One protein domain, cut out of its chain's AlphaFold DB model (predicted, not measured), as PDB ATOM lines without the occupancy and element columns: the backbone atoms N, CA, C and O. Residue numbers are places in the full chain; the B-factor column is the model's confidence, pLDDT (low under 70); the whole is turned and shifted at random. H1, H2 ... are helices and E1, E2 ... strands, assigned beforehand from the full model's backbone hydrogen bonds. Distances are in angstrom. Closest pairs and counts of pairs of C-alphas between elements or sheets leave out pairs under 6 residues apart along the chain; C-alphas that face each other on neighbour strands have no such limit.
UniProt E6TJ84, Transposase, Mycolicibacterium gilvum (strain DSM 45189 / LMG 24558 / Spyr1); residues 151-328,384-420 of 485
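This is residues 151 to 328 and 384 to 420 of the 485 residues of the protein "Transposase" of Mycolicibacterium gilvum (strain DSM 45189 / LMG 24558 / Spyr1) (UniProt E6TJ84). One long, strongly twisted sheet of eight strands runs through the domain, with H6 and H7 following each other over one face and H2, with H1 beside the strand E3, on the other. H4 packs near the far edge of the sheet at E6, H3 only grazes the sheet, H5 sits off it on the way from E6 to E7, and residues 289 to 294, of which 289 and 290 belong to H4, stick out. The printed part has 215 residues with seven named helices and eight named strands, in the order H1 E1 E2 E3 H2 E4 H3 E5 H4 E6 H5 E7 E8 H6 H7. The sheet is mixed, in the order E3 E2 E1 E4 E5 E8 E7 E6, and the class is mixed, helices and strands. The whole is compact, with a radius of gyration of the C-alphas of 18.9 A and spans of 58 by 40 by 38 A.

Begin with the longest strand, E1, residues 168 to 179: find C-alpha 168 at (196.381, 188.361, 264.675) and go 35.4 A to C-alpha 179. E2 is residues 202 to 210, 26.0 A long, and E3 is 215 to 222, 20.9 A long. The other strands are E4, residues 246 to 251, E5, 270 to 275, E6, 301 to 306, E7, 320 to 326 and 19.7 A long, and E8, 384 to 389. H1 is residues 151 to 162, 16.7 A long, from C-alpha 151 at (208.046, 204.621, 281.030). Look next for H2 at residues 231 to 241, H3 at 258 to 266, H4 at 282 to 290, H5 at 310 to 314 and H6 at 396 to 404. H7, residues 406 to 419, runs 19.1 A to C-alpha 419 at (210.892, 216.446, 260.498).

Start with E1, E2 and E3, a meander, each strand the antiparallel neighbour of the one before; E1 and E2 form a hairpin, and so do E2 and E3. Look for N 176 and O 205, 2.8 A, between E1 and E2, and N 206 and O 219, 2.9 A, between E2 and E3. On the other side of E1 is E4, parallel to it, with N 171 and O 248 at 2.9 A. E4, H3 and E5 make a strand-helix-strand unit, two parallel neighbour strands with a helix between, and its crossover is right-handed; N 272 and O 249 are 2.8 A apart. E3, H2 and E4 make a split unit, with E2 and E1 between its strands, also right-handed. Beyond E5 the neighbours are antiparallel: N 273 and O 388 between E5 and E8 are 2.8 A apart, N 323 and O 387 between E8 and E7 2.9 A, and N 304 and O 322 between E7 and E6 2.9 A. Helices on both faces of the sheet make three layers: H6 and H7 on one, H2 and H4 on the other. The sheet curls round H6, whose Tyr 403 has its C-alpha 6.1 A from that of Val 250 in E4. H7, at a height of 8.6 A over the sheet, runs slantwise to the strands, at 48 degrees to E2 on the local plane; its closest C-alpha to E1 is that of Leu 406, 6.3 A from Leu 172. H6 and H7 meet only through their link. H1 is on the same face as H2, over none of the strands, with the C-alphas of Ser 156 and Leu 216 in E3 closest at 5.3 A. H2 and H3 only just touch, with 3 pairs of C-alphas within 8 A, the closest Leu 232 and Leu 264 at 7.1 A. H4 only just stands up from the sheet, rising 42 degrees, with Val 283 and Gln 304 in E6 the closest C-alphas at 6.4 A. H5 is not on the sheet. In each of the seven helices every O i to N i+4 pair is within hydrogen-bond range.

The two C-alphas farthest apart are those of Phe 151 and Pro 292, 61.5 A. Residues 329 to 383 are not printed, and C-alphas 328 and 384 are 9.0 A apart across this cut, between E7 and E8. Of the links that are printed whole, the long one is E1 to E2, residues 180 to 201. The mean pLDDT of the printed part is 86.6; look for values under 70 at residues 167, 194 to 197, 256, 415 and 418 to 420.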
ATOM      1  N   PHE A 151     208.629 203.464 281.715       96.50
ATOM      2  CA  PHE A 151     208.046 204.621 281.030       96.50
ATOM      3  C   PHE A 151     207.904 204.366 279.524       96.50
ATOM      4  O   PHE A 151     206.844 204.558 278.936       96.50
ATOM      5  N   ARG A 152     208.964 203.839 278.901       95.12
ATOM      6  CA  ARG A 152     208.965 203.453 277.481       95.12
ATOM      7  C   ARG A 152     207.945 202.361 277.175       95.12
ATOM      8  O   ARG A 152     207.299 202.404 276.131       95.12
ATOM      9  N   GLN A 153     207.800 201.393 278.077       94.31
ATOM     10  CA  GLN A 153     206.775 200.362 277.976       94.31
ATOM     11  C   GLN A 153     205.372 200.965 278.094       94.31
ATOM     12  O   GLN A 153     204.511 200.590 277.309       94.31
ATOM     13  N   GLY A 154     205.157 201.934 278.990       96.12
ATOM     14  CA  GLY A 154     203.898 202.676 279.095       96.12
ATOM     15  C   GLY A 154     203.515 203.365 277.784       96.12
ATOM     16  O   GLY A 154     202.414 203.150 277.287       96.12
ATOM     17  N   LEU A 155     204.451 204.093 277.158       96.88
ATOM     18  CA  LEU A 155     204.222 204.718 275.846       96.88
ATOM     19  C   LEU A 155     203.890 203.680 274.763       96.88
ATOM     20  O   LEU A 155     202.994 203.897 273.949       96.88
ATOM     21  N   SER A 156     204.599 202.544 274.761       95.19
ATOM     22  CA  SER A 156     204.339 201.426 273.844       95.19
ATOM     23  C   SER A 156     202.937 200.846 274.034       95.19
ATOM     24  O   SER A 156     202.231 200.641 273.050       95.19
ATOM     25  N   SER A 157     202.506 200.626 275.280       94.50
ATOM     26  CA  SER A 157     201.161 200.143 275.612       94.50
ATOM     27  C   SER A 157     200.071 201.122 275.209       94.50
ATOM     28  O   SER A 157     199.075 200.698 274.631       94.50
ATOM     29  N   ALA A 158     200.278 202.417 275.436       95.81
ATOM     30  CA  ALA A 158     199.325 203.443 275.036       95.81
ATOM     31  C   ALA A 158     199.153 203.482 273.503       95.81
ATOM     32  O   ALA A 158     198.035 203.445 272.986       95.81
ATOM     33  N   CYS A 159     200.259 203.404 272.753       95.62
ATOM     34  CA  CYS A 159     200.215 203.318 271.291       95.62
ATOM     35  C   CYS A 159     199.594 202.009 270.782       95.62
ATOM     36  O   CYS A 159     198.844 202.027 269.809       95.62
ATOM     37  N   ALA A 160     199.889 200.875 271.424       92.94
ATOM     38  CA  ALA A 160     199.316 199.577 271.071       92.94
ATOM     39  C   ALA A 160     197.799 199.531 271.314       92.94
ATOM     40  O   ALA A 160     197.065 198.998 270.480       92.94
ATOM     41  N   ALA A 161     197.329 200.132 272.413       92.19
ATOM     42  CA  ALA A 161     195.908 200.289 272.701       92.19
ATOM     43  C   ALA A 161     195.222 201.171 271.648       92.19
ATOM     44  O   ALA A 161     194.174 200.796 271.120       92.19
ATOM     45  N   HIS A 162     195.848 202.290 271.270       92.81
ATOM     46  CA  HIS A 162     195.338 203.170 270.216       92.81
ATOM     47  C   HIS A 162     195.285 202.488 268.840       92.81
ATOM     48  O   HIS A 162     194.324 202.667 268.096       92.81
ATOM     49  N   ALA A 163     196.289 201.672 268.509       90.19
ATOM     50  CA  ALA A 163     196.343 200.916 267.258       90.19
ATOM     51  C   ALA A 163     195.306 199.777 267.180       90.19
ATOM     52  O   ALA A 163     195.152 199.182 266.115       90.19
ATOM     53  N   GLN A 164     194.614 199.463 268.286       83.00
ATOM     54  CA  GLN A 164     193.599 198.406 268.374       83.00
ATOM     55  C   GLN A 164     194.095 197.071 267.801       83.00
ATOM     56  O   GLN A 164     193.451 196.443 266.957       83.00
ATOM     57  N   LEU A 165     195.282 196.651 268.244       82.25
ATOM     58  CA  LEU A 165     195.908 195.419 267.773       82.25
ATOM     59  C   LEU A 165     194.991 194.213 268.021       82.25
ATOM     60  O   LEU A 165     194.657 193.882 269.156       82.25
ATOM     61  N   GLY A 166     194.583 193.558 266.933       72.94
ATOM     62  CA  GLY A 166     193.789 192.335 266.984       72.94
ATOM     63  C   GLY A 166     194.615 191.107 267.398       72.94
ATOM     64  O   GLY A 166     195.849 191.160 267.428       72.94
ATOM     65  N   PRO A 167     193.953 189.959 267.647       69.88
ATOM     66  CA  PRO A 167     194.614 188.714 268.058       69.88
ATOM     67  C   PRO A 167     195.644 188.210 267.036       69.88
ATOM     68  O   PRO A 167     196.649 187.618 267.425       69.88
ATOM     69  N   ALA A 168     195.413 188.501 265.750       75.56
ATOM     70  CA  ALA A 168     196.381 188.361 264.675       75.56
ATOM     71  C   ALA A 168     196.804 189.753 264.192       75.56
ATOM     72  O   ALA A 168     196.038 190.457 263.531       75.56
ATOM     73  N   SER A 169     198.027 190.153 264.533       84.94
ATOM     74  CA  SER A 169     198.545 191.490 264.241       84.94
ATOM     75  C   SER A 169     199.624 191.452 263.166       84.94
ATOM     76  O   SER A 169     200.609 190.721 263.275       84.94
ATOM     77  N   LEU A 170     199.458 192.268 262.122       90.25
ATOM     78  CA  LEU A 170     200.506 192.524 261.138       90.25
ATOM     79  C   LEU A 170     201.326 193.734 261.582       90.25
ATOM     80  O   LEU A 170     200.793 194.837 261.704       90.25
ATOM     81  N   VAL A 171     202.621 193.520 261.791       93.06
ATOM     82  CA  VAL A 171     203.568 194.544 262.237       93.06
ATOM     83  C   VAL A 171     204.652 194.762 261.194       93.06
ATOM     84  O   VAL A 171     205.109 193.823 260.540       93.06
ATOM     85  N   LEU A 172     205.076 196.011 261.043       93.38
ATOM     86  CA  LEU A 172     206.192 196.385 260.182       93.38
ATOM     87  C   LEU A 172     207.425 196.582 261.056       93.38
ATOM     88  O   LEU A 172     207.352 197.244 262.092       93.38
ATOM     89  N   PHE A 173     208.553 196.022 260.635       92.19
ATOM     90  CA  PHE A 173     209.825 196.201 261.313       92.19
ATOM     91  C   PHE A 173     210.889 196.658 260.325       92.19
ATOM     92  O   PHE A 173     211.107 196.040 259.280       92.19
ATOM     93  N   ASP A 174     211.567 197.739 260.681       90.50
ATOM     94  CA  ASP A 174     212.702 198.242 259.930       90.50
ATOM     95  C   ASP A 174     213.752 198.812 260.884       90.50
ATOM     96  O   ASP A 174     213.486 199.151 262.043       90.50
ATOM     97  N   VAL A 175     214.980 198.861 260.380       88.12
ATOM     98  CA  VAL A 175     216.152 199.281 261.122       88.12
ATOM     99  C   VAL A 175     216.760 200.505 260.460       88.12
ATOM    100  O   VAL A 175     217.118 200.539 259.276       88.12
ATOM    101  N   SER A 176     216.947 201.519 261.288       85.69
ATOM    102  CA  SER A 176     217.743 202.682 260.967       85.69
ATOM    103  C   SER A 176     218.958 202.775 261.858       85.69
ATOM    104  O   SER A 176     219.173 202.007 262.782       85.69
ATOM    105  N   THR A 177     219.788 203.743 261.541       85.31
ATOM    106  CA  THR A 177     221.060 204.016 262.193       85.31
ATOM    107  C   THR A 177     221.007 205.485 262.600       85.31
ATOM    108  O   THR A 177     220.423 206.243 261.838       85.31
ATOM    109  N   LEU A 178     221.480 205.928 263.766       83.44
ATOM    110  CA  LEU A 178     221.665 207.358 264.074       83.44
ATOM    111  C   LEU A 178     223.134 207.601 264.407       83.44
ATOM    112  O   LEU A 178     223.653 206.950 265.305       83.44
ATOM    113  N   TYR A 179     223.789 208.516 263.696       82.19
ATOM    114  CA  TYR A 179     225.185 208.873 263.956       82.19
ATOM    115  C   TYR A 179     225.298 209.981 265.007       82.19
ATOM    116  O   TYR A 179     224.350 210.739 265.239       82.19
ATOM    117  N   PHE A 180     226.479 210.075 265.608       80.44
ATOM    118  CA  PHE A 180     226.841 211.064 266.613       80.44
ATOM    119  C   PHE A 180     228.115 211.787 266.179       80.44
ATOM    120  O   PHE A 180     229.008 211.179 265.599       80.44
ATOM    121  N   GLU A 181     228.220 213.073 266.502       79.81
ATOM    122  CA  GLU A 181     229.445 213.856 266.302       79.81
ATOM    123  C   GLU A 181     230.419 213.583 267.458       79.81
ATOM    124  O   GLU A 181     230.533 214.345 268.416       79.81
ATOM    125  N   THR A 182     231.049 212.412 267.421       78.44
ATOM    126  CA  THR A 182     232.063 211.968 268.385       78.44
ATOM    127  C   THR A 182     233.085 211.112 267.654       78.44
ATOM    128  O   THR A 182     232.724 210.390 266.736       78.44
ATOM    129  N   ASP A 183     234.350 211.165 268.055       78.06
ATOM    130  CA  ASP A 183     235.406 210.411 267.366       78.06
ATOM    131  C   ASP A 183     235.601 209.004 267.951       78.06
ATOM    132  O   ASP A 183     236.088 208.100 267.275       78.06
ATOM    133  N   ALA A 184     235.207 208.805 269.213       79.94
ATOM    134  CA  ALA A 184     235.398 207.556 269.943       79.94
ATOM    135  C   ALA A 184     234.070 206.837 270.208       79.94
ATOM    136  O   ALA A 184     233.077 207.469 270.589       79.94
ATOM    137  N   GLY A 185     234.090 205.515 270.027       81.69
ATOM    138  CA  GLY A 185     233.029 204.624 270.482       81.69
ATOM    139  C   GLY A 185     233.084 204.384 271.992       81.69
ATOM    140  O   GLY A 185     234.120 204.589 272.628       81.69
ATOM    141  N   ASP A 186     231.953 203.993 272.576       83.62
ATOM    142  CA  ASP A 186     231.791 203.810 274.027       83.62
ATOM    143  C   ASP A 186     231.081 202.500 274.419       83.62
ATOM    144  O   ASP A 186     230.533 202.380 275.515       83.62
ATOM    145  N   GLY A 187     231.061 201.517 273.519       84.31
ATOM    146  CA  GLY A 187     230.375 200.236 273.682       84.31
ATOM    147  C   GLY A 187     228.892 200.268 273.308       84.31
ATOM    148  O   GLY A 187     228.320 199.219 273.024       84.31
ATOM    149  N   PHE A 188     228.263 201.446 273.261       86.56
ATOM    150  CA  PHE A 188     226.889 201.613 272.778       86.56
ATOM    151  C   PHE A 188     226.859 202.362 271.444       86.56
ATOM    152  O   PHE A 188     226.241 201.917 270.476       86.56
ATOM    153  N   ARG A 189     227.574 203.482 271.369       87.69
ATOM    154  CA  ARG A 189     227.833 204.217 270.136       87.69
ATOM    155  C   ARG A 189     229.074 203.608 269.511       87.69
ATOM    156  O   ARG A 189     230.166 203.790 270.027       87.69
ATOM    157  N   GLU A 190     228.910 202.884 268.415       87.56
ATOM    158  CA  GLU A 190     230.012 202.183 267.755       87.56
ATOM    159  C   GLU A 190     229.990 202.459 266.252       87.56
ATOM    160  O   GLU A 190     228.901 202.540 265.667       87.56
ATOM    161  N   PRO A 191     231.153 202.604 265.593       83.81
ATOM    162  CA  PRO A 191     231.217 202.606 264.141       83.81
ATOM    163  C   PRO A 191     230.630 201.302 263.598       83.81
ATOM    164  O   PRO A 191     230.963 200.203 264.042       83.81
ATOM    165  N   GLY A 192     229.740 201.415 262.621       79.12
ATOM    166  CA  GLY A 192     229.064 200.265 262.042       79.12
ATOM    167  C   GLY A 192     228.774 200.461 260.567       79.12
ATOM    168  O   GLY A 192     229.254 201.396 259.926       79.12
ATOM    169  N   PHE A 193     227.972 199.561 260.003       70.44
ATOM    170  CA  PHE A 193     227.553 199.690 258.615       70.44
ATOM    171  C   PHE A 193     226.588 200.878 258.475       70.44
ATOM    172  O   PHE A 193     225.389 200.764 258.717       70.44
ATOM    173  N   SER A 194     227.121 202.043 258.112       66.62
ATOM    174  CA  SER A 194     226.327 203.238 257.842       66.62
ATOM    175  C   SER A 194     225.809 203.214 256.403       66.62
ATOM    176  O   SER A 194     226.593 203.189 255.448       66.62
ATOM    177  N   LYS A 195     224.481 203.305 256.223       63.25
ATOM    178  CA  LYS A 195     223.859 203.499 254.895       63.25
ATOM    179  C   LYS A 195     224.345 204.804 254.226       63.25
ATOM    180  O   LYS A 195     224.358 204.896 253.002       63.25
ATOM    181  N   GLU A 196     224.821 205.766 255.020       63.47
ATOM    182  CA  GLU A 196     225.391 207.054 254.590       63.47
ATOM    183  C   GLU A 196     226.927 207.009 254.414       63.47
ATOM    184  O   GLU A 196     227.529 208.016 254.053       63.47
ATOM    185  N   ARG A 197     227.566 205.842 254.616       67.12
ATOM    186  CA  ARG A 197     229.030 205.629 254.549       67.12
ATOM    187  C   ARG A 197     229.842 206.510 255.506       67.12
ATOM    188  O   ARG A 197     230.982 206.859 255.206       67.12
ATOM    189  N   ARG A 198     229.248 206.844 256.648       70.00
ATOM    190  CA  ARG A 198     229.909 207.534 257.756       70.00
ATOM    191  C   ARG A 198     230.777 206.577 258.571       70.00
ATOM    192  O   ARG A 198     230.460 205.391 258.656       70.00
ATOM    193  N   LEU A 199     231.868 207.107 259.119       77.00
ATOM    194  CA  LEU A 199     232.798 206.390 260.005       77.00
ATOM    195  C   LEU A 199     232.558 206.742 261.476       77.00
ATOM    196  O   LEU A 199     233.031 206.035 262.361       77.00
ATOM    197  N   GLU A 200     231.821 207.822 261.718       82.50
ATOM    198  CA  GLU A 200     231.456 208.296 263.038       82.50
ATOM    199  C   GLU A 200     230.619 207.237 263.785       82.50
ATOM    200  O   GLU A 200     229.803 206.538 263.167       82.50
ATOM    201  N   PRO A 201     230.782 207.111 265.115       86.62
ATOM    202  CA  PRO A 201     229.988 206.219 265.938       86.62
ATOM    203  C   PRO A 201     228.492 206.458 265.759       86.62
ATOM    204  O   PRO A 201     228.004 207.589 265.669       86.62
ATOM    205  N   GLN A 202     227.752 205.357 265.727       87.75
ATOM    206  CA  GLN A 202     226.311 205.354 265.533       87.75
ATOM    207  C   GLN A 202     225.626 204.458 266.564       87.75
ATOM    208  O   GLN A 202     226.271 203.677 267.256       87.75
ATOM    209  N   ILE A 203     224.306 204.559 266.651       88.88
ATOM    210  CA  ILE A 203     223.445 203.534 267.244       88.88
ATOM    211  C   ILE A 203     222.556 202.948 266.160       88.88
ATOM    212  O   ILE A 203     222.234 203.617 265.175       88.88
ATOM    213  N   THR A 204     222.108 201.723 266.377       88.88
ATOM    214  CA  THR A 204     221.117 201.072 265.525       88.88
ATOM    215  C   THR A 204     219.743 201.197 266.185       88.88
ATOM    216  O   THR A 204     219.579 200.854 267.349       88.88
ATOM    217  N   LEU A 205     218.747 201.706 265.465       88.56
ATOM    218  CA  LEU A 205     217.363 201.852 265.915       88.56
ATOM    219  C   LEU A 205     216.459 200.852 265.204       88.56
ATOM    220  O   LEU A 205     216.272 200.953 263.994       88.56
ATOM    221  N   GLY A 206     215.857 199.941 265.962       90.44
ATOM    222  CA  GLY A 206     214.707 199.169 265.502       90.44
ATOM    223  C   GLY A 206     213.420 199.927 265.803       90.44
ATOM    224  O   GLY A 206     213.198 200.320 266.952       90.44
ATOM    225  N   LEU A 207     212.584 200.122 264.788       92.25
ATOM    226  CA  LEU A 207     211.228 200.642 264.936       92.25
ATOM    227  C   LEU A 207     210.250 199.522 264.591       92.25
ATOM    228  O   LEU A 207     210.415 198.830 263.587       92.25
ATOM    229  N   LEU A 208     209.244 199.348 265.438       93.62
ATOM    230  CA  LEU A 208     208.100 198.488 265.189       93.62
ATOM    231  C   LEU A 208     206.876 199.381 265.018       93.62
ATOM    232  O   LEU A 208     206.628 200.231 265.876       93.62
ATOM    233  N   THR A 209     206.114 199.181 263.949       93.88
ATOM    234  CA  THR A 209     204.830 199.859 263.733       93.88
ATOM    235  C   THR A 209     203.723 198.849 263.475       93.88
ATOM    236  O   THR A 209     203.984 197.698 263.119       93.88
ATOM    237  N   ASP A 210     202.476 199.285 263.605       92.62
ATOM    238  CA  ASP A 210     201.345 198.538 263.064       92.62
ATOM    239  C   ASP A 210     201.338 198.609 261.518       92.62
ATOM    240  O   ASP A 210     202.200 199.227 260.876       92.62
ATOM    241  N   ALA A 211     200.327 198.002 260.902       89.81
ATOM    242  CA  ALA A 211     200.141 198.030 259.457       89.81
ATOM    243  C   ALA A 211     199.761 199.419 258.892       89.81
ATOM    244  O   ALA A 211     199.781 199.590 257.664       89.81
ATOM    245  N   SER A 212     199.376 200.378 259.744       88.50
ATOM    246  CA  SER A 212     199.048 201.758 259.370       88.50
ATOM    247  C   SER A 212     200.264 202.690 259.430       88.50
ATOM    248  O   SER A 212     200.292 203.670 258.686       88.50
ATOM    249  N   GLY A 213     201.299 202.344 260.196       89.31
ATOM    250  CA  GLY A 213     202.482 203.171 260.451       89.31
ATOM    251  C   GLY A 213     202.544 203.751 261.869       89.31
ATOM    252  O   GLY A 213     203.527 204.415 262.188       89.31
ATOM    253  N   MET A 214     201.557 203.465 262.728       92.69
ATOM    254  CA  MET A 214     201.538 203.885 264.129       92.69
ATOM    255  C   MET A 214     202.743 203.280 264.856       92.69
ATOM    256  O   MET A 214     202.891 202.051 264.848       92.69
ATOM    257  N   PRO A 215     203.616 204.088 265.481       94.19
ATOM    258  CA  PRO A 215     204.770 203.563 266.192       94.19
ATOM    259  C   PRO A 215     204.318 202.764 267.418       94.19
ATOM    260  O   PRO A 215     203.585 203.254 268.266       94.19
ATOM    261  N   LEU A 216     204.770 201.515 267.513       94.44
ATOM    262  CA  LEU A 216     204.430 200.590 268.594       94.44
ATOM    263  C   LEU A 216     205.584 200.419 269.577       94.44
ATOM    264  O   LEU A 216     205.368 200.308 270.780       94.44
ATOM    265  N   MET A 217     206.821 200.385 269.080       92.56
ATOM    266  CA  MET A 217     208.010 200.246 269.917       92.56
ATOM    267  C   MET A 217     209.242 200.810 269.213       92.56
ATOM    268  O   MET A 217     209.452 200.557 268.029       92.56
ATOM    269  N   VAL A 218     210.095 201.517 269.957       91.31
ATOM    270  CA  VAL A 218     211.438 201.904 269.507       91.31
ATOM    271  C   VAL A 218     212.499 201.315 270.432       91.31
ATOM    272  O   VAL A 218     212.430 201.447 271.659       91.31
ATOM    273  N   GLN A 219     213.505 200.676 269.841       90.69
ATOM    274  CA  GLN A 219     214.613 200.069 270.568       90.69
ATOM    275  C   GLN A 219     215.949 200.496 269.972       90.69
ATOM    276  O   GLN A 219     216.184 200.350 268.773       90.69
ATOM    277  N   ALA A 220     216.841 200.987 270.832       90.88
ATOM    278  CA  ALA A 220     218.210 201.303 270.471       90.88
ATOM    279  C   ALA A 220     219.152 200.139 270.798       90.88
ATOM    280  O   ALA A 220     219.024 199.470 271.828       90.88
ATOM    281  N   PHE A 221     220.104 199.935 269.902       90.88
ATOM    282  CA  PHE A 221     221.110 198.889 269.900       90.88
ATOM    283  C   PHE A 221     222.482 199.489 269.622       90.88
ATOM    284  O   PHE A 221     222.598 200.604 269.105       90.88
ATOM    285  N   GLU A 222     223.511 198.702 269.909       90.62
ATOM    286  CA  GLU A 222     224.890 199.045 269.604       90.62
ATOM    287  C   GLU A 222     225.067 199.333 268.098       90.62
ATOM    288  O   GLU A 222     224.489 198.646 267.249       90.62
ATOM    289  N   GLY A 223     225.852 200.353 267.742       85.81
ATOM    290  CA  GLY A 223     225.983 200.824 266.352       85.81
ATOM    291  C   GLY A 223     226.518 199.813 265.340       85.81
ATOM    292  O   GLY A 223     226.253 199.926 264.140       85.81
ATOM    293  N   ASN A 224     227.249 198.812 265.823       86.12
ATOM    294  CA  ASN A 224     227.808 197.708 265.048       86.12
ATOM    295  C   ASN A 224     226.923 196.447 265.061       86.12
ATOM    296  O   ASN A 224     227.279 195.440 264.446       86.12
ATOM    297  N   LYS A 225     225.773 196.478 265.747       85.56
ATOM    298  CA  LYS A 225     224.864 195.335 265.826       85.56
ATOM    299  C   LYS A 225     224.244 195.054 264.466       85.56
ATOM    300  O   LYS A 225     223.670 195.937 263.833       85.56
ATOM    301  N   ALA A 226     224.343 193.802 264.028       81.00
ATOM    302  CA  ALA A 226     223.776 193.372 262.759       81.00
ATOM    303  C   ALA A 226     222.246 193.522 262.758       81.00
ATOM    304  O   ALA A 226     221.589 193.094 263.708       81.00
ATOM    305  N   GLU A 227     221.677 194.036 261.660       79.12
ATOM    306  CA  GLU A 227     220.219 194.169 261.470       79.12
ATOM    307  C   GLU A 227     219.492 192.824 261.666       79.12
ATOM    308  O   GLU A 227     218.379 192.766 262.177       79.12
ATOM    309  N   THR A 228     220.147 191.707 261.334       76.56
ATOM    310  CA  THR A 228     219.591 190.365 261.551       76.56
ATOM    311  C   THR A 228     219.367 190.051 263.033       76.56
ATOM    312  O   THR A 228     218.452 189.306 263.356       76.56
ATOM    313  N   ALA A 229     220.160 190.611 263.945       81.56
ATOM    314  CA  ALA A 229     220.077 190.325 265.376       81.56
ATOM    315  C   ALA A 229     219.123 191.260 266.145       81.56
ATOM    316  O   ALA A 229     218.937 191.072 267.347       81.56
ATOM    317  N   THR A 230     218.537 192.275 265.498       83.94
ATOM    318  CA  THR A 230     217.684 193.271 266.176       83.94
ATOM    319  C   THR A 230     216.199 192.928 266.121       83.94
ATOM    320  O   THR A 230     215.484 193.202 267.079       83.94
ATOM    321  N   MET A 231     215.738 192.292 265.041       86.06
ATOM    322  CA  MET A 231     214.317 192.033 264.784       86.06
ATOM    323  C   MET A 231     213.671 191.124 265.838       86.06
ATOM    324  O   MET A 231     212.710 191.512 266.503       86.06
ATOM    325  N   LEU A 232     214.218 189.923 266.025       86.31
ATOM    326  CA  LEU A 232     213.632 188.905 266.901       86.31
ATOM    327  C   LEU A 232     213.477 189.364 268.358       86.31
ATOM    328  O   LEU A 232     212.368 189.249 268.877       86.31
ATOM    329  N   PRO A 233     214.503 189.940 269.020       87.25
ATOM    330  CA  PRO A 233     214.346 190.411 270.394       87.25
ATOM    331  C   PRO A 233     213.229 191.447 270.554       87.25
ATOM    332  O   PRO A 233     212.494 191.385 271.537       87.25
ATOM    333  N   VAL A 234     213.076 192.369 269.595       89.50
ATOM    334  CA  VAL A 234     212.038 193.413 269.644       89.50
ATOM    335  C   VAL A 234     210.654 192.797 269.514       89.50
ATOM    336  O   VAL A 234     209.794 193.047 270.351       89.50
ATOM    337  N   ILE A 235     210.439 191.957 268.500       88.69
ATOM    338  CA  ILE A 235     209.120 191.368 268.243       88.69
ATOM    339  C   ILE A 235     208.719 190.386 269.341       88.69
ATOM    340  O   ILE A 235     207.569 190.403 269.767       88.69
ATOM    341  N   THR A 236     209.640 189.565 269.850       88.44
ATOM    342  CA  THR A 236     209.332 188.641 270.949       88.44
ATOM    343  C   THR A 236     209.016 189.399 272.239       88.44
ATOM    344  O   THR A 236     208.069 189.039 272.939       88.44
ATOM    345  N   ALA A 237     209.760 190.470 272.546       88.19
ATOM    346  CA  ALA A 237     209.457 191.330 273.688       88.19
ATOM    347  C   ALA A 237     208.086 192.000 273.535       88.19
ATOM    348  O   ALA A 237     207.299 191.987 274.478       88.19
ATOM    349  N   PHE A 238     207.775 192.506 272.341       89.50
ATOM    350  CA  PHE A 238     206.491 193.128 272.031       89.50
ATOM    351  C   PHE A 238     205.325 192.133 272.128       89.50
ATOM    352  O   PHE A 238     204.358 192.387 272.843       89.50
ATOM    353  N   LYS A 239     205.446 190.957 271.495       89.44
ATOM    354  CA  LYS A 239     204.458 189.866 271.565       89.44
ATOM    355  C   LYS A 239     204.169 189.474 273.014       89.44
ATOM    356  O   LYS A 239     203.011 189.317 273.382       89.44
ATOM    357  N   LYS A 240     205.212 189.355 273.846       88.94
ATOM    358  CA  LYS A 240     205.076 189.036 275.275       88.94
ATOM    359  C   LYS A 240     204.418 190.169 276.064       88.94
ATOM    360  O   LYS A 240     203.550 189.894 276.884       88.94
ATOM    361  N   ALA A 241     204.840 191.415 275.844       87.69
ATOM    362  CA  ALA A 241     204.337 192.577 276.575       87.69
ATOM    363  C   ALA A 241     202.840 192.818 276.332       87.69
ATOM    364  O   ALA A 241     202.131 193.174 277.268       87.69
ATOM    365  N   HIS A 242     202.371 192.560 275.107       86.81
ATOM    366  CA  HIS A 242     200.985 192.799 274.684       86.81
ATOM    367  C   HIS A 242     200.146 191.524 274.549       86.81
ATOM    368  O   HIS A 242     199.025 191.583 274.064       86.81
ATOM    369  N   GLN A 243     200.680 190.371 274.970       85.88
ATOM    370  CA  GLN A 243     199.986 189.072 274.988       85.88
ATOM    371  C   GLN A 243     199.343 188.697 273.639       85.88
ATOM    372  O   GLN A 243     198.259 188.119 273.583       85.88
ATOM    373  N   LEU A 244     200.022 189.020 272.537       85.62
ATOM    374  CA  LEU A 244     199.513 188.756 271.193       85.62
ATOM    375  C   LEU A 244     199.615 187.261 270.871       85.62
ATOM    376  O   LEU A 244     200.679 186.658 271.045       85.62
ATOM    377  N   ALA A 245     198.524 186.678 270.368       83.31
ATOM    378  CA  ALA A 245     198.488 185.274 269.964       83.31
ATOM    379  C   ALA A 245     199.350 185.061 268.710       83.31
ATOM    380  O   ALA A 245     200.366 184.356 268.756       83.31
ATOM    381  N   ASP A 246     199.011 185.784 267.641       85.62
ATOM    382  CA  ASP A 246     199.634 185.655 266.330       85.62
ATOM    383  C   ASP A 246     200.196 186.996 265.855       85.62
ATOM    384  O   ASP A 246     199.528 188.032 265.863       85.62
ATOM    385  N   VAL A 247     201.452 186.982 265.410       90.62
ATOM    386  CA  VAL A 247     202.122 188.175 264.886       90.62
ATOM    387  C   VAL A 247     202.751 187.842 263.542       90.62
ATOM    388  O   VAL A 247     203.618 186.969 263.454       90.62
ATOM    389  N   THR A 248     202.317 188.571 262.510       91.50
ATOM    390  CA  THR A 248     202.922 188.557 261.176       91.50
ATOM    391  C   THR A 248     203.891 189.719 261.051       91.50
ATOM    392  O   THR A 248     203.479 190.878 261.074       91.50
ATOM    393  N   VAL A 249     205.173 189.423 260.874       91.75
ATOM    394  CA  VAL A 249     206.220 190.439 260.730       91.75
ATOM    395  C   VAL A 249     206.495 190.708 259.262       91.75
ATOM    396  O   VAL A 249     206.801 189.789 258.504       91.75
ATOM    397  N   VAL A 250     206.468 191.975 258.869       92.50
ATOM    398  CA  VAL A 250     206.928 192.419 257.555       92.50
ATOM    399  C   VAL A 250     208.261 193.145 257.712       92.50
ATOM    400  O   VAL A 250     208.338 194.115 258.462       92.50
ATOM    401  N   ALA A 251     209.301 192.696 257.008       90.44
ATOM    402  CA  ALA A 251     210.631 193.311 257.062       90.44
ATOM    403  C   ALA A 251     211.405 193.165 255.740       90.44
ATOM    404  O   ALA A 251     211.068 192.356 254.867       90.44
ATOM    405  N   ASP A 252     212.459 193.965 255.569       84.69
ATOM    406  CA  ASP A 252     213.245 193.954 254.335       84.69
ATOM    407  C   ASP A 252     214.218 192.760 254.235       84.69
ATOM    408  O   ASP A 252     214.610 192.126 255.215       84.69
ATOM    409  N   ALA A 253     214.663 192.481 253.009       72.31
ATOM    410  CA  ALA A 253     215.576 191.403 252.648       72.31
ATOM    411  C   ALA A 253     216.922 191.436 253.389       72.31
ATOM    412  O   ALA A 253     217.596 190.409 253.491       72.31
ATOM    413  N   GLY A 254     217.346 192.616 253.855       71.56
ATOM    414  CA  GLY A 254     218.574 192.799 254.634       71.56
ATOM    415  C   GLY A 254     218.551 192.079 255.983       71.56
ATOM    416  O   GLY A 254     219.599 191.647 256.457       71.56
ATOM    417  N   MET A 255     217.358 191.861 256.543       75.75
ATOM    418  CA  MET A 255     217.151 191.232 257.852       75.75
ATOM    419  C   MET A 255     216.941 189.712 257.761       75.75
ATOM    420  O   MET A 255     216.680 189.056 258.773       75.75
ATOM    421  N   ILE A 256     217.083 189.124 256.567       69.44
ATOM    422  CA  ILE A 256     216.962 187.678 256.366       69.44
ATOM    423  C   ILE A 256     218.286 186.973 256.665       69.44
ATOM    424  O   ILE A 256     219.286 187.164 255.974       69.44
ATOM    425  N   SER A 257     218.242 186.049 257.622       76.81
ATOM    426  CA  SER A 257     219.228 184.980 257.802       76.81
ATOM    427  C   SER A 257     218.505 183.639 257.988       76.81
ATOM    428  O   SER A 257     217.337 183.619 258.377       76.81
ATOM    429  N   GLU A 258     219.176 182.515 257.707       77.56
ATOM    430  CA  GLU A 258     218.632 181.175 258.011       77.56
ATOM    431  C   GLU A 258     218.300 181.063 259.506       77.56
ATOM    432  O   GLU A 258     217.202 180.647 259.867       77.56
ATOM    433  N   ALA A 259     219.191 181.565 260.369       79.94
ATOM    434  CA  ALA A 259     218.975 181.631 261.812       79.94
ATOM    435  C   ALA A 259     217.704 182.415 262.184       79.94
ATOM    436  O   ALA A 259     216.938 181.968 263.035       79.94
ATOM    437  N   ASN A 260     217.438 183.542 261.514       79.19
ATOM    438  CA  ASN A 260     216.229 184.324 261.756       79.19
ATOM    439  C   ASN A 260     214.971 183.573 261.332       79.19
ATOM    440  O   ASN A 260     213.978 183.633 262.043       79.19
ATOM    441  N   GLN A 261     215.001 182.854 260.208       77.31
ATOM    442  CA  GLN A 261     213.851 182.068 259.753       77.31
ATOM    443  C   GLN A 261     213.526 180.932 260.730       77.31
ATOM    444  O   GLN A 261     212.361 180.755 261.084       77.31
ATOM    445  N   ILE A 262     214.552 180.220 261.210       82.56
ATOM    446  CA  ILE A 262     214.408 179.164 262.224       82.56
ATOM    447  C   ILE A 262     213.816 179.753 263.510       82.56
ATOM    448  O   ILE A 262     212.837 179.240 264.047       82.56
ATOM    449  N   ALA A 263     214.369 180.866 263.996       81.88
ATOM    450  CA  ALA A 263     213.929 181.474 265.247       81.88
ATOM    451  C   ALA A 263     212.537 182.132 265.157       81.88
ATOM    452  O   ALA A 263     211.783 182.085 266.131       81.88
ATOM    453  N   LEU A 264     212.158 182.687 263.997       82.38
ATOM    454  CA  LEU A 264     210.795 183.166 263.737       82.38
ATOM    455  C   LEU A 264     209.798 182.007 263.838       82.38
ATOM    456  O   LEU A 264     208.809 182.116 264.560       82.38
ATOM    457  N   GLN A 265     210.092 180.876 263.189       79.38
ATOM    458  CA  GLN A 265     209.237 179.694 263.264       79.38
ATOM    459  C   GLN A 265     209.154 179.139 264.691       79.38
ATOM    460  O   GLN A 265     208.057 178.880 265.178       79.38
ATOM    461  N   ALA A 266     210.290 179.002 265.382       82.12
ATOM    462  CA  ALA A 266     210.333 178.513 266.761       82.12
ATOM    463  C   ALA A 266     209.549 179.410 267.738       82.12
ATOM    464  O   ALA A 266     209.035 178.929 268.742       82.12
ATOM    465  N   SER A 267     209.420 180.704 267.429       81.31
ATOM    466  CA  SER A 267     208.643 181.673 268.217       81.31
ATOM    467  C   SER A 267     207.148 181.702 267.858       81.31
ATOM    468  O   SER A 267     206.396 182.523 268.399       81.31
ATOM    469  N   GLY A 268     206.708 180.849 266.925       83.25
ATOM    470  CA  GLY A 268     205.342 180.847 266.399       83.25
ATOM    471  C   GLY A 268     204.990 182.158 265.693       83.25
ATOM    472  O   GLY A 268     203.889 182.670 265.866       83.25
ATOM    473  N   LEU A 269     205.954 182.764 264.993       88.00
ATOM    474  CA  LEU A 269     205.755 183.989 264.223       88.00
ATOM    475  C   LEU A 269     205.586 183.658 262.742       88.00
ATOM    476  O   LEU A 269     206.291 182.814 262.176       88.00
ATOM    477  N   THR A 270     204.683 184.379 262.095       89.62
ATOM    478  CA  THR A 270     204.571 184.396 260.639       89.62
ATOM    479  C   THR A 270     205.331 185.591 260.081       89.62
ATOM    480  O   THR A 270     205.586 186.574 260.783       89.62
ATOM    481  N   TYR A 271     205.763 185.515 258.825       89.81
ATOM    482  CA  TYR A 271     206.597 186.564 258.249       89.81
ATOM    483  C   TYR A 271     206.346 186.795 256.765       89.81
ATOM    484  O   TYR A 271     206.043 185.873 256.016       89.81
ATOM    485  N   VAL A 272     206.567 188.033 256.333       92.19
ATOM    486  CA  VAL A 272     206.658 188.448 254.935       92.19
ATOM    487  C   VAL A 272     207.959 189.219 254.765       92.19
ATOM    488  O   VAL A 272     208.118 190.322 255.281       92.19
ATOM    489  N   LEU A 273     208.908 188.641 254.038       90.12
ATOM    490  CA  LEU A 273     210.253 189.192 253.912       90.12
ATOM    491  C   LEU A 273     210.631 189.387 252.443       90.12
ATOM    492  O   LEU A 273     210.269 188.595 251.572       90.12
ATOM    493  N   GLY A 274     211.397 190.434 252.149       89.50
ATOM    494  CA  GLY A 274     211.919 190.653 250.799       89.50
ATOM    495  C   GLY A 274     212.955 189.588 250.438       89.50
ATOM    496  O   GLY A 274     213.853 189.316 251.217       89.50
ATOM    497  N   SER A 275     212.899 188.993 249.253       87.00
ATOM    498  CA  SER A 275     213.850 187.950 248.853       87.00
ATOM    499  C   SER A 275     214.868 188.462 247.843       87.00
ATOM    500  O   SER A 275     214.516 189.102 246.845       87.00
ATOM    501  N   LYS A 276     216.146 188.144 248.068       85.00
ATOM    502  CA  LYS A 276     217.187 188.331 247.051       85.00
ATOM    503  C   LYS A 276     217.040 187.227 246.008       85.00
ATOM    504  O   LYS A 276     216.917 186.061 246.360       85.00
ATOM    505  N   ILE A 277     217.111 187.593 244.729       88.88
ATOM    506  CA  ILE A 277     217.037 186.646 243.611       88.88
ATOM    507  C   ILE A 277     218.450 186.476 243.031       88.88
ATOM    508  O   ILE A 277     218.851 187.251 242.160       88.88
ATOM    509  N   PRO A 278     219.261 185.523 243.530       86.31
ATOM    510  CA  PRO A 278     220.636 185.353 243.068       86.31
ATOM    511  C   PRO A 278     220.714 184.763 241.657       86.31
ATOM    512  O   PRO A 278     221.722 184.945 240.975       86.31
ATOM    513  N   GLN A 279     219.682 184.042 241.227       89.25
ATOM    514  CA  GLN A 279     219.582 183.364 239.939       89.25
ATOM    515  C   GLN A 279     218.128 183.318 239.491       89.25
ATOM    516  O   GLN A 279     217.233 183.431 240.328       89.25
ATOM    517  N   LEU A 280     217.903 183.175 238.183       88.94
ATOM    518  CA  LEU A 280     216.553 183.154 237.636       88.94
ATOM    519  C   LEU A 280     215.771 181.983 238.261       88.94
ATOM    520  O   LEU A 280     216.264 180.853 238.223       88.94
ATOM    521  N   PRO A 281     214.602 182.232 238.872       92.19
ATOM    522  CA  PRO A 281     213.802 181.168 239.465       92.19
ATOM    523  C   PRO A 281     213.352 180.142 238.421       92.19
ATOM    524  O   PRO A 281     213.131 180.488 237.256       92.19
ATOM    525  N   SER A 282     213.163 178.888 238.843       92.19
ATOM    526  CA  SER A 282     212.697 177.819 237.945       92.19
ATOM    527  C   SER A 282     211.333 178.157 237.352       92.19
ATOM    528  O   SER A 282     211.181 178.087 236.141       92.19
ATOM    529  N   VAL A 283     210.410 178.669 238.170       94.19
ATOM    530  CA  VAL A 283     209.063 179.078 237.734       94.19
ATOM    531  C   VAL A 283     209.085 180.191 236.684       94.19
ATOM    532  O   VAL A 283     208.262 180.210 235.778       94.19
ATOM    533  N   VAL A 284     210.060 181.106 236.758       92.94
ATOM    534  CA  VAL A 284     210.245 182.150 235.736       92.94
ATOM    535  C   VAL A 284     210.790 181.535 234.447       92.94
ATOM    536  O   VAL A 284     210.356 181.890 233.355       92.94
ATOM    537  N   THR A 285     211.726 180.595 234.574       92.62
ATOM    538  CA  THR A 285     212.319 179.883 233.434       92.62
ATOM    539  C   THR A 285     211.286 179.004 232.720       92.62
ATOM    540  O   THR A 285     211.265 178.960 231.495       92.62
ATOM    541  N   GLU A 286     210.421 178.319 233.467       93.94
ATOM    542  CA  GLU A 286     209.296 177.530 232.951       93.94
ATOM    543  C   GLU A 286     208.305 178.421 232.207       93.94
ATOM    544  O   GLU A 286     208.031 178.173 231.034       93.94
ATOM    545  N   TRP A 287     207.888 179.536 232.815       94.56
ATOM    546  CA  TRP A 287     206.999 180.497 232.163       94.56
ATOM    547  C   TRP A 287     207.569 181.019 230.833       94.56
ATOM    548  O   TRP A 287     206.846 181.100 229.842       94.56
ATOM    549  N   GLN A 288     208.871 181.329 230.782       92.25
ATOM    550  CA  GLN A 288     209.547 181.778 229.555       92.25
ATOM    551  C   GLN A 288     209.595 180.698 228.466       92.25
ATOM    552  O   GLN A 288     209.524 181.028 227.284       92.25
ATOM    553  N   LYS A 289     209.721 179.418 228.844       93.38
ATOM    554  CA  LYS A 289     209.684 178.292 227.897       93.38
ATOM    555  C   LYS A 289     208.289 178.082 227.316       93.38
ATOM    556  O   LYS A 289     208.177 177.773 226.136       93.38
ATOM    557  N   GLU A 290     207.252 178.258 228.130       94.50
ATOM    558  CA  GLU A 290     205.851 178.168 227.700       94.50
ATOM    559  C   GLU A 290     205.423 179.366 226.837       94.50
ATOM    560  O   GLU A 290     204.515 179.250 226.016       94.50
ATOM    561  N   HIS A 291     206.101 180.509 226.985       92.88
ATOM    562  CA  HIS A 291     205.790 181.758 226.287       92.88
ATOM    563  C   HIS A 291     207.012 182.325 225.540       92.88
ATOM    564  O   HIS A 291     207.456 183.444 225.828       92.88
ATOM    565  N   PRO A 292     207.581 181.585 224.570       91.50
ATOM    566  CA  PRO A 292     208.795 182.003 223.883       91.50
ATOM    567  C   PRO A 292     208.563 183.307 223.107       91.50
ATOM    568  O   PRO A 292     207.603 183.441 222.354       91.50
ATOM    569  N   GLY A 293     209.449 184.286 223.302       87.00
ATOM    570  CA  GLY A 293     209.392 185.583 222.613       87.00
ATOM    571  C   GLY A 293     208.279 186.527 223.082       87.00
ATOM    572  O   GLY A 293     208.197 187.648 222.585       87.00
ATOM    573  N   ARG A 294     207.441 186.121 224.044       90.38
ATOM    574  CA  ARG A 294     206.409 186.989 224.619       90.38
ATOM    575  C   ARG A 294     207.024 187.932 225.649       90.38
ATOM    576  O   ARG A 294     207.804 187.515 226.504       90.38
ATOM    577  N   GLU A 295     206.629 189.201 225.608       90.69
ATOM    578  CA  GLU A 295     206.976 190.140 226.675       90.69
ATOM    579  C   GLU A 295     206.320 189.732 228.000       90.69
ATOM    580  O   GLU A 295     205.176 189.270 228.032       90.69
ATOM    581  N   ILE A 296     207.047 189.912 229.105       93.56
ATOM    582  CA  ILE A 296     206.543 189.601 230.445       93.56
ATOM    583  C   ILE A 296     205.458 190.628 230.812       93.56
ATOM    584  O   ILE A 296     205.772 191.822 230.870       93.56
ATOM    585  N   PRO A 297     204.208 190.206 231.093       95.38
ATOM    586  CA  PRO A 297     203.142 191.123 231.485       95.38
ATOM    587  C   PRO A 297     203.495 191.901 232.758       95.38
ATOM    588  O   PRO A 297     204.015 191.328 233.722       95.38
ATOM    589  N   ASP A 298     203.187 193.201 232.791       96.38
ATOM    590  CA  ASP A 298     203.343 193.988 234.018       96.38
ATOM    591  C   ASP A 298     202.429 193.446 235.121       96.38
ATOM    592  O   ASP A 298     201.252 193.176 234.893       96.38
ATOM    593  N   GLY A 299     202.983 193.265 236.320       94.75
ATOM    594  CA  GLY A 299     202.250 192.702 237.447       94.75
ATOM    595  C   GLY A 299     202.133 191.177 237.440       94.75
ATOM    596  O   GLY A 299     201.481 190.651 238.338       94.75
ATOM    597  N   LEU A 300     202.773 190.455 236.505       96.44
ATOM    598  CA  LEU A 300     202.825 188.989 236.544       96.44
ATOM    599  C   LEU A 300     203.393 188.507 237.887       96.44
ATOM    600  O   LEU A 300     204.480 188.931 238.295       96.44
ATOM    601  N   ILE A 301     202.669 187.597 238.542       97.12
ATOM    602  CA  ILE A 301     203.080 186.949 239.789       97.12
ATOM    603  C   ILE A 301     203.262 185.456 239.533       97.12
ATOM    604  O   ILE A 301     202.334 184.779 239.100       97.12
ATOM    605  N   LEU A 302     204.450 184.942 239.841       96.12
ATOM    606  CA  LEU A 302     204.772 183.519 239.783       96.12
ATOM    607  C   LEU A 302     205.130 183.025 241.181       96.12
ATOM    608  O   LEU A 302     205.945 183.637 241.870       96.12
ATOM    609  N   THR A 303     204.533 181.917 241.604       95.00
ATOM    610  CA  THR A 303     204.704 181.381 242.958       95.00
ATOM    611  C   THR A 303     205.531 180.111 242.918       95.00
ATOM    612  O   THR A 303     205.198 179.175 242.199       95.00
ATOM    613  N   GLN A 304     206.580 180.056 243.734       93.38
ATOM    614  CA  GLN A 304     207.407 178.872 243.905       93.38
ATOM    615  C   GLN A 304     207.358 178.400 245.356       93.38
ATOM    616  O   GLN A 304     207.665 179.154 246.283       93.38
ATOM    617  N   ARG A 305     207.014 177.126 245.546       90.12
ATOM    618  CA  ARG A 305     207.164 176.450 246.835       90.12
ATOM    619  C   ARG A 305     208.617 176.027 247.014       90.12
ATOM    620  O   ARG A 305     209.212 175.445 246.111       90.12
ATOM    621  N   TRP A 306     209.163 176.316 248.183       85.19
ATOM    622  CA  TRP A 306     210.496 175.918 248.615       85.19
ATOM    623  C   TRP A 306     210.343 175.023 249.842       85.19
ATOM    624  O   TRP A 306     210.407 175.518 250.971       85.19
ATOM    625  N   PRO A 307     210.071 173.723 249.633       83.00
ATOM    626  CA  PRO A 307     210.063 172.775 250.731       83.00
ATOM    627  C   PRO A 307     211.474 172.672 251.306       83.00
ATOM    628  O   PRO A 307     212.453 172.607 250.557       83.00
ATOM    629  N   SER A 308     211.576 172.635 252.627       80.06
ATOM    630  CA  SER A 308     212.841 172.363 253.293       80.06
ATOM    631  C   SER A 308     213.293 170.940 252.984       80.06
ATOM    632  O   SER A 308     212.531 169.975 253.114       80.06
ATOM    633  N   SER A 309     214.558 170.799 252.601       83.06
ATOM    634  CA  SER A 309     215.235 169.503 252.518       83.06
ATOM    635  C   SER A 309     215.254 168.786 253.872       83.06
ATOM    636  O   SER A 309     215.074 169.393 254.926       83.06
ATOM    637  N   THR A 310     215.519 167.476 253.876       82.62
ATOM    638  CA  THR A 310     215.602 166.682 255.115       82.62
ATOM    639  C   THR A 310     216.619 167.259 256.108       82.62
ATOM    640  O   THR A 310     216.360 167.295 257.308       82.62
ATOM    641  N   SER A 311     217.754 167.764 255.615       82.62
ATOM    642  CA  SER A 311     218.792 168.386 256.446       82.62
ATOM    643  C   SER A 311     218.391 169.772 256.961       82.62
ATOM    644  O   SER A 311     218.687 170.101 258.105       82.62
ATOM    645  N   GLU A 312     217.683 170.571 256.161       82.44
ATOM    646  CA  GLU A 312     217.086 171.844 256.587       82.44
ATOM    647  C   GLU A 312     216.004 171.626 257.656       82.44
ATOM    648  O   GLU A 312     216.000 172.319 258.672       82.44
ATOM    649  N   LYS A 313     215.141 170.612 257.494       81.06
ATOM    650  CA  LYS A 313     214.133 170.242 258.501       81.06
ATOM    651  C   LYS A 313     214.776 169.800 259.811       81.06
ATOM    652  O   LYS A 313     214.319 170.217 260.870       81.06
ATOM    653  N   ALA A 314     215.871 169.038 259.753       81.94
ATOM    654  CA  ALA A 314     216.640 168.663 260.941       81.94
ATOM    655  C   ALA A 314     217.228 169.878 261.687       81.94
ATOM    656  O   ALA A 314     217.413 169.819 262.899       81.94
ATOM    657  N   ARG A 315     217.487 170.992 260.983       79.94
ATOM    658  CA  ARG A 315     217.901 172.277 261.574       79.94
ATOM    659  C   ARG A 315     216.730 173.183 261.983       79.94
ATOM    660  O   ARG A 315     216.972 174.256 262.525       79.94
ATOM    661  N   GLY A 316     215.483 172.779 261.734       78.06
ATOM    662  CA  GLY A 316     214.288 173.570 262.037       78.06
ATOM    663  C   GLY A 316     213.976 174.671 261.019       78.06
ATOM    664  O   GLY A 316     213.315 175.642 261.366       78.06
ATOM    665  N   VAL A 317     214.469 174.566 259.781       77.81
ATOM    666  CA  VAL A 317     214.152 175.532 258.718       77.81
ATOM    667  C   VAL A 317     212.740 175.249 258.176       77.81
ATOM    668  O   VAL A 317     212.480 174.116 257.748       77.81
ATOM    669  N   PRO A 318     211.837 176.247 258.122       77.88
ATOM    670  CA  PRO A 318     210.472 176.051 257.637       77.88
ATOM    671  C   PRO A 318     210.413 175.870 256.127       77.88
ATOM    672  O   PRO A 318     211.182 176.490 255.384       77.88
ATOM    673  N   ASP A 319     209.398 175.129 255.681       83.75
ATOM    674  CA  ASP A 319     208.910 175.252 254.312       83.75
ATOM    675  C   ASP A 319     208.536 176.721 254.062       83.75
ATOM    676  O   ASP A 319     207.906 177.379 254.896       83.75
ATOM    677  N   ARG A 320     208.942 177.250 252.911       85.88
ATOM    678  CA  ARG A 320     208.726 178.657 252.561       85.88
ATOM    679  C   ARG A 320     208.114 178.781 251.180       85.88
ATOM    680  O   ARG A 320     208.327 177.951 250.296       85.88
ATOM    681  N   MET A 321     207.354 179.841 250.976       91.44
ATOM    682  CA  MET A 321     206.801 180.203 249.682       91.44
ATOM    683  C   MET A 321     207.470 181.486 249.211       91.44
ATOM    684  O   MET A 321     207.629 182.421 249.992       91.44
ATOM    685  N   ILE A 322     207.897 181.520 247.948       93.06
ATOM    686  CA  ILE A 322     208.424 182.734 247.328       93.06
ATOM    687  C   ILE A 322     207.501 183.134 246.186       93.06
ATOM    688  O   ILE A 322     207.338 182.387 245.220       93.06
ATOM    689  N   HIS A 323     206.927 184.328 246.285       95.56
ATOM    690  CA  HIS A 323     206.215 184.967 245.186       95.56
ATOM    691  C   HIS A 323     207.184 185.877 244.438       95.56
ATOM    692  O   HIS A 323     207.863 186.701 245.048       95.56
ATOM    693  N   TYR A 324     207.256 185.742 243.121       95.94
ATOM    694  CA  TYR A 324     208.043 186.604 242.250       95.94
ATOM    695  C   TYR A 324     207.101 187.504 241.471       95.94
ATOM    696  O   TYR A 324     206.278 187.010 240.706       95.94
ATOM    697  N   GLN A 325     207.229 188.818 241.648       96.69
ATOM    698  CA  GLN A 325     206.455 189.799 240.893       96.69
ATOM    699  C   GLN A 325     207.341 190.516 239.881       96.69
ATOM    700  O   GLN A 325     208.376 191.090 240.248       96.69
ATOM    701  N   TYR A 326     206.898 190.543 238.629       96.50
ATOM    702  CA  TYR A 326     207.494 191.370 237.591       96.50
ATOM    703  C   TYR A 326     206.852 192.760 237.554       96.50
ATOM    704  O   TYR A 326     205.629 192.902 237.594       96.50
ATOM    705  N   ARG A 327     207.683 193.804 237.465       96.88
ATOM    706  CA  ARG A 327     207.238 195.184 237.215       96.88
ATOM    707  C   ARG A 327     208.037 195.805 236.076       96.88
ATOM    708  O   ARG A 327     209.263 195.914 236.176       96.88
ATOM    709  N   ALA A 328     207.351 196.279 235.042       95.19
ATOM    710  CA  ALA A 328     207.954 196.850 233.840       95.19
ATOM    711  C   ALA A 328     208.743 198.136 234.141       95.19
ATOM    712  O   ALA A 328     209.858 198.316 233.653       95.19
ATOM    713  N   TRP A 384     212.081 191.648 238.227       95.12
ATOM    714  CA  TRP A 384     211.667 190.661 239.220       95.12
ATOM    715  C   TRP A 384     212.005 191.099 240.648       95.12
ATOM    716  O   TRP A 384     213.113 191.552 240.939       95.12
ATOM    717  N   LYS A 385     211.041 190.943 241.558       94.12
ATOM    718  CA  LYS A 385     211.239 191.044 243.009       94.12
ATOM    719  C   LYS A 385     210.614 189.830 243.684       94.12
ATOM    720  O   LYS A 385     209.523 189.425 243.297       94.12
ATOM    721  N   GLY A 386     211.329 189.248 244.643       93.75
ATOM    722  CA  GLY A 386     210.876 188.085 245.396       93.75
ATOM    723  C   GLY A 386     210.333 188.492 246.761       93.75
ATOM    724  O   GLY A 386     210.861 189.415 247.382       93.75
ATOM    725  N   TYR A 387     209.318 187.777 247.226       93.88
ATOM    726  CA  TYR A 387     208.690 187.942 248.534       93.88
ATOM    727  C   TYR A 387     208.595 186.558 249.178       93.88
ATOM    728  O   TYR A 387     207.877 185.702 248.667       93.88
ATOM    729  N   THR A 388     209.361 186.324 250.242       91.38
ATOM    730  CA  THR A 388     209.408 185.048 250.969       91.38
ATOM    731  C   THR A 388     208.464 185.102 252.163       91.38
ATOM    732  O   THR A 388     208.498 186.061 252.933       91.38
ATOM    733  N   THR A 389     207.657 184.063 252.352       91.44
ATOM    734  CA  THR A 389     206.695 183.966 253.453       91.44
ATOM    735  C   THR A 389     206.505 182.522 253.917       91.44
ATOM    736  O   THR A 389     206.713 181.587 253.139       91.44
ATOM    737  N   ASN A 390     206.093 182.340 255.173       88.94
ATOM    738  CA  ASN A 390     205.551 181.077 255.691       88.94
ATOM    739  C   ASN A 390     204.006 181.054 255.734       88.94
ATOM    740  O   ASN A 390     203.422 180.062 256.158       88.94
ATOM    741  N   LEU A 391     203.335 182.110 255.257       88.81
ATOM    742  CA  LEU A 391     201.878 182.188 255.104       88.81
ATOM    743  C   LEU A 391     201.430 181.498 253.810       88.81
ATOM    744  O   LEU A 391     201.125 182.145 252.811       88.81
ATOM    745  N   VAL A 392     201.408 180.167 253.823       84.88
ATOM    746  CA  VAL A 392     201.125 179.350 252.627       84.88
ATOM    747  C   VAL A 392     199.659 179.361 252.183       84.88
ATOM    748  O   VAL A 392     199.371 179.008 251.041       84.88
ATOM    749  N   GLU A 393     198.748 179.754 253.073       85.62
ATOM    750  CA  GLU A 393     197.300 179.798 252.820       85.62
ATOM    751  C   GLU A 393     196.833 181.150 252.266       85.62
ATOM    752  O   GLU A 393     195.715 181.271 251.770       85.62
ATOM    753  N   GLN A 394     197.682 182.179 252.338       89.75
ATOM    754  CA  GLN A 394     197.327 183.531 251.919       89.75
ATOM    755  C   GLN A 394     197.587 183.739 250.420       89.75
ATOM    756  O   GLN A 394     198.559 183.208 249.874       89.75
ATOM    757  N   PRO A 395     196.755 184.538 249.728       93.44
ATOM    758  CA  PRO A 395     196.953 184.799 248.311       93.44
ATOM    759  C   PRO A 395     198.222 185.642 248.073       93.44
ATOM    760  O   PRO A 395     198.548 186.514 248.884       93.44
ATOM    761  N   PRO A 396     198.911 185.475 246.925       94.75
ATOM    762  CA  PRO A 396     200.118 186.244 246.613       94.75
ATOM    763  C   PRO A 396     199.919 187.765 246.655       94.75
ATOM    764  O   PRO A 396     200.837 188.492 247.029       94.75
ATOM    765  N   SER A 397     198.724 188.251 246.293       93.88
ATOM    766  CA  SER A 397     198.374 189.676 246.354       93.88
ATOM    767  C   SER A 397     198.450 190.217 247.780       93.88
ATOM    768  O   SER A 397     199.114 191.223 247.997       93.88
ATOM    769  N   PHE A 398     197.880 189.506 248.759       93.62
ATOM    770  CA  PHE A 398     197.947 189.888 250.171       93.62
ATOM    771  C   PHE A 398     199.396 190.008 250.653       93.62
ATOM    772  O   PHE A 398     199.752 190.993 251.297       93.62
ATOM    773  N   ILE A 399     200.254 189.046 250.299       94.62
ATOM    774  CA  ILE A 399     201.671 189.041 250.697       94.62
ATOM    775  C   ILE A 399     202.422 190.231 250.095       94.62
ATOM    776  O   ILE A 399     203.198 190.903 250.778       94.62
ATOM    777  N   ILE A 400     202.185 190.512 248.815       94.44
ATOM    778  CA  ILE A 400     202.819 191.627 248.111       94.44
ATOM    779  C   ILE A 400     202.329 192.969 248.671       94.44
ATOM    780  O   ILE A 400     203.149 193.854 248.915       94.44
ATOM    781  N   ASP A 401     201.030 193.110 248.933       92.69
ATOM    782  CA  ASP A 401     200.441 194.324 249.501       92.69
ATOM    783  C   ASP A 401     200.913 194.565 250.935       92.69
ATOM    784  O   ASP A 401     201.278 195.688 251.283       92.69
ATOM    785  N   ALA A 402     200.985 193.511 251.754       92.50
ATOM    786  CA  ALA A 402     201.578 193.549 253.085       92.50
ATOM    787  C   ALA A 402     203.027 194.045 253.033       92.50
ATOM    788  O   ALA A 402     203.379 194.977 253.753       92.50
ATOM    789  N   TYR A 403     203.849 193.492 252.136       93.62
ATOM    790  CA  TYR A 403     205.221 193.961 251.955       93.62
ATOM    791  C   TYR A 403     205.275 195.415 251.475       93.62
ATOM    792  O   TYR A 403     206.110 196.188 251.940       93.62
ATOM    793  N   HIS A 404     204.394 195.824 250.558       91.19
ATOM    794  CA  HIS A 404     204.363 197.205 250.085       91.19
ATOM    795  C   HIS A 404     204.094 198.201 251.213       91.19
ATOM    796  O   HIS A 404     204.619 199.307 251.138       91.19
ATOM    797  N   ARG A 405     203.395 197.815 252.291       90.50
ATOM    798  CA  ARG A 405     203.203 198.672 253.474       90.50
ATOM    799  C   ARG A 405     204.504 199.053 254.183       90.50
ATOM    800  O   ARG A 405     204.469 200.037 254.911       90.50
ATOM    801  N   LEU A 406     205.642 198.394 253.926       89.06
ATOM    802  CA  LEU A 406     206.952 198.809 254.462       89.06
ATOM    803  C   LEU A 406     207.302 200.271 254.154       89.06
ATOM    804  O   LEU A 406     208.016 200.908 254.921       89.06
ATOM    805  N   TRP A 407     206.753 200.858 253.089       87.00
ATOM    806  CA  TRP A 407     206.958 202.285 252.830       87.00
ATOM    807  C   TRP A 407     206.451 203.177 253.986       87.00
ATOM    808  O   TRP A 407     206.975 204.269 254.192       87.00
ATOM    809  N   ARG A 408     205.451 202.723 254.762       87.19
ATOM    810  CA  ARG A 408     204.897 203.455 255.913       87.19
ATOM    811  C   ARG A 408     205.912 203.560 257.050       87.19
ATOM    812  O   ARG A 408     206.066 204.634 257.621       87.19
ATOM    813  N   ILE A 409     206.664 202.492 257.326       86.25
ATOM    814  CA  ILE A 409     207.741 202.547 258.323       86.25
ATOM    815  C   ILE A 409     208.941 203.362 257.813       86.25
ATOM    816  O   ILE A 409     209.538 204.123 258.575       86.25
ATOM    817  N   GLU A 410     209.241 203.317 256.511       83.75
ATOM    818  CA  GLU A 410     210.234 204.217 255.905       83.75
ATOM    819  C   GLU A 410     209.824 205.693 256.041       83.75
ATOM    820  O   GLU A 410     210.674 206.549 256.309       83.75
ATOM    821  N   LYS A 411     208.526 205.999 255.887       81.88
ATOM    822  CA  LYS A 411     207.965 207.334 256.134       81.88
ATOM    823  C   LYS A 411     208.156 207.735 257.597       81.88
ATOM    824  O   LYS A 411     208.720 208.797 257.839       81.88
ATOM    825  N   ALA A 412     207.804 206.869 258.548       80.06
ATOM    826  CA  ALA A 412     208.002 207.128 259.976       80.06
ATOM    827  C   ALA A 412     209.479 207.409 260.320       80.06
ATOM    828  O   ALA A 412     209.792 208.357 261.041       80.06
ATOM    829  N   PHE A 413     210.424 206.662 259.738       79.88
ATOM    830  CA  PHE A 413     211.849 206.954 259.906       79.88
ATOM    831  C   PHE A 413     212.288 208.269 259.265       79.88
ATOM    832  O   PHE A 413     213.186 208.931 259.796       79.88
ATOM    833  N   ARG A 414     211.708 208.644 258.122       76.75
ATOM    834  CA  ARG A 414     211.975 209.941 257.490       76.75
ATOM    835  C   ARG A 414     211.515 211.077 258.401       76.75
ATOM    836  O   ARG A 414     212.333 211.953 258.677       76.75
ATOM    837  N   MET A 415     210.296 210.975 258.929       69.25
ATOM    838  CA  MET A 415     209.725 211.929 259.881       69.25
ATOM    839  C   MET A 415     210.591 212.046 261.128       69.25
ATOM    840  O   MET A 415     211.020 213.133 261.488       69.25
ATOM    841  N   SER A 416     210.987 210.920 261.726       71.06
ATOM    842  CA  SER A 416     211.889 210.909 262.883       71.06
ATOM    843  C   SER A 416     213.192 211.684 262.639       71.06
ATOM    844  O   SER A 416     213.640 212.449 263.490       71.06
ATOM    845  N   LYS A 417     213.825 211.504 261.474       70.19
ATOM    846  CA  LYS A 417     215.159 212.060 261.201       70.19
ATOM    847  C   LYS A 417     215.144 213.497 260.709       70.19
ATOM    848  O   LYS A 417     216.032 214.253 261.089       70.19
ATOM    849  N   HIS A 418     214.226 213.828 259.807       63.88
ATOM    850  CA  HIS A 418     214.203 215.122 259.132       63.88
ATOM    851  C   HIS A 418     213.210 216.075 259.782       63.88
ATOM    852  O   HIS A 418     213.585 217.211 260.058       63.88
ATOM    853  N   ASP A 419     211.998 215.597 260.055       57.28
ATOM    854  CA  ASP A 419     210.892 216.446 260.498       57.28
ATOM    855  C   ASP A 419     210.895 216.625 262.016       57.28
ATOM    856  O   ASP A 419     210.684 217.727 262.490       57.28
ATOM    857  N   LEU A 420     211.257 215.595 262.783       69.38
ATOM    858  CA  LEU A 420     211.427 215.653 264.241       69.38
ATOM    859  C   LEU A 420     212.883 215.869 264.670       69.38
ATOM    860  O   LEU A 420     213.173 215.940 265.865       69.38
TER     861      LEU A 420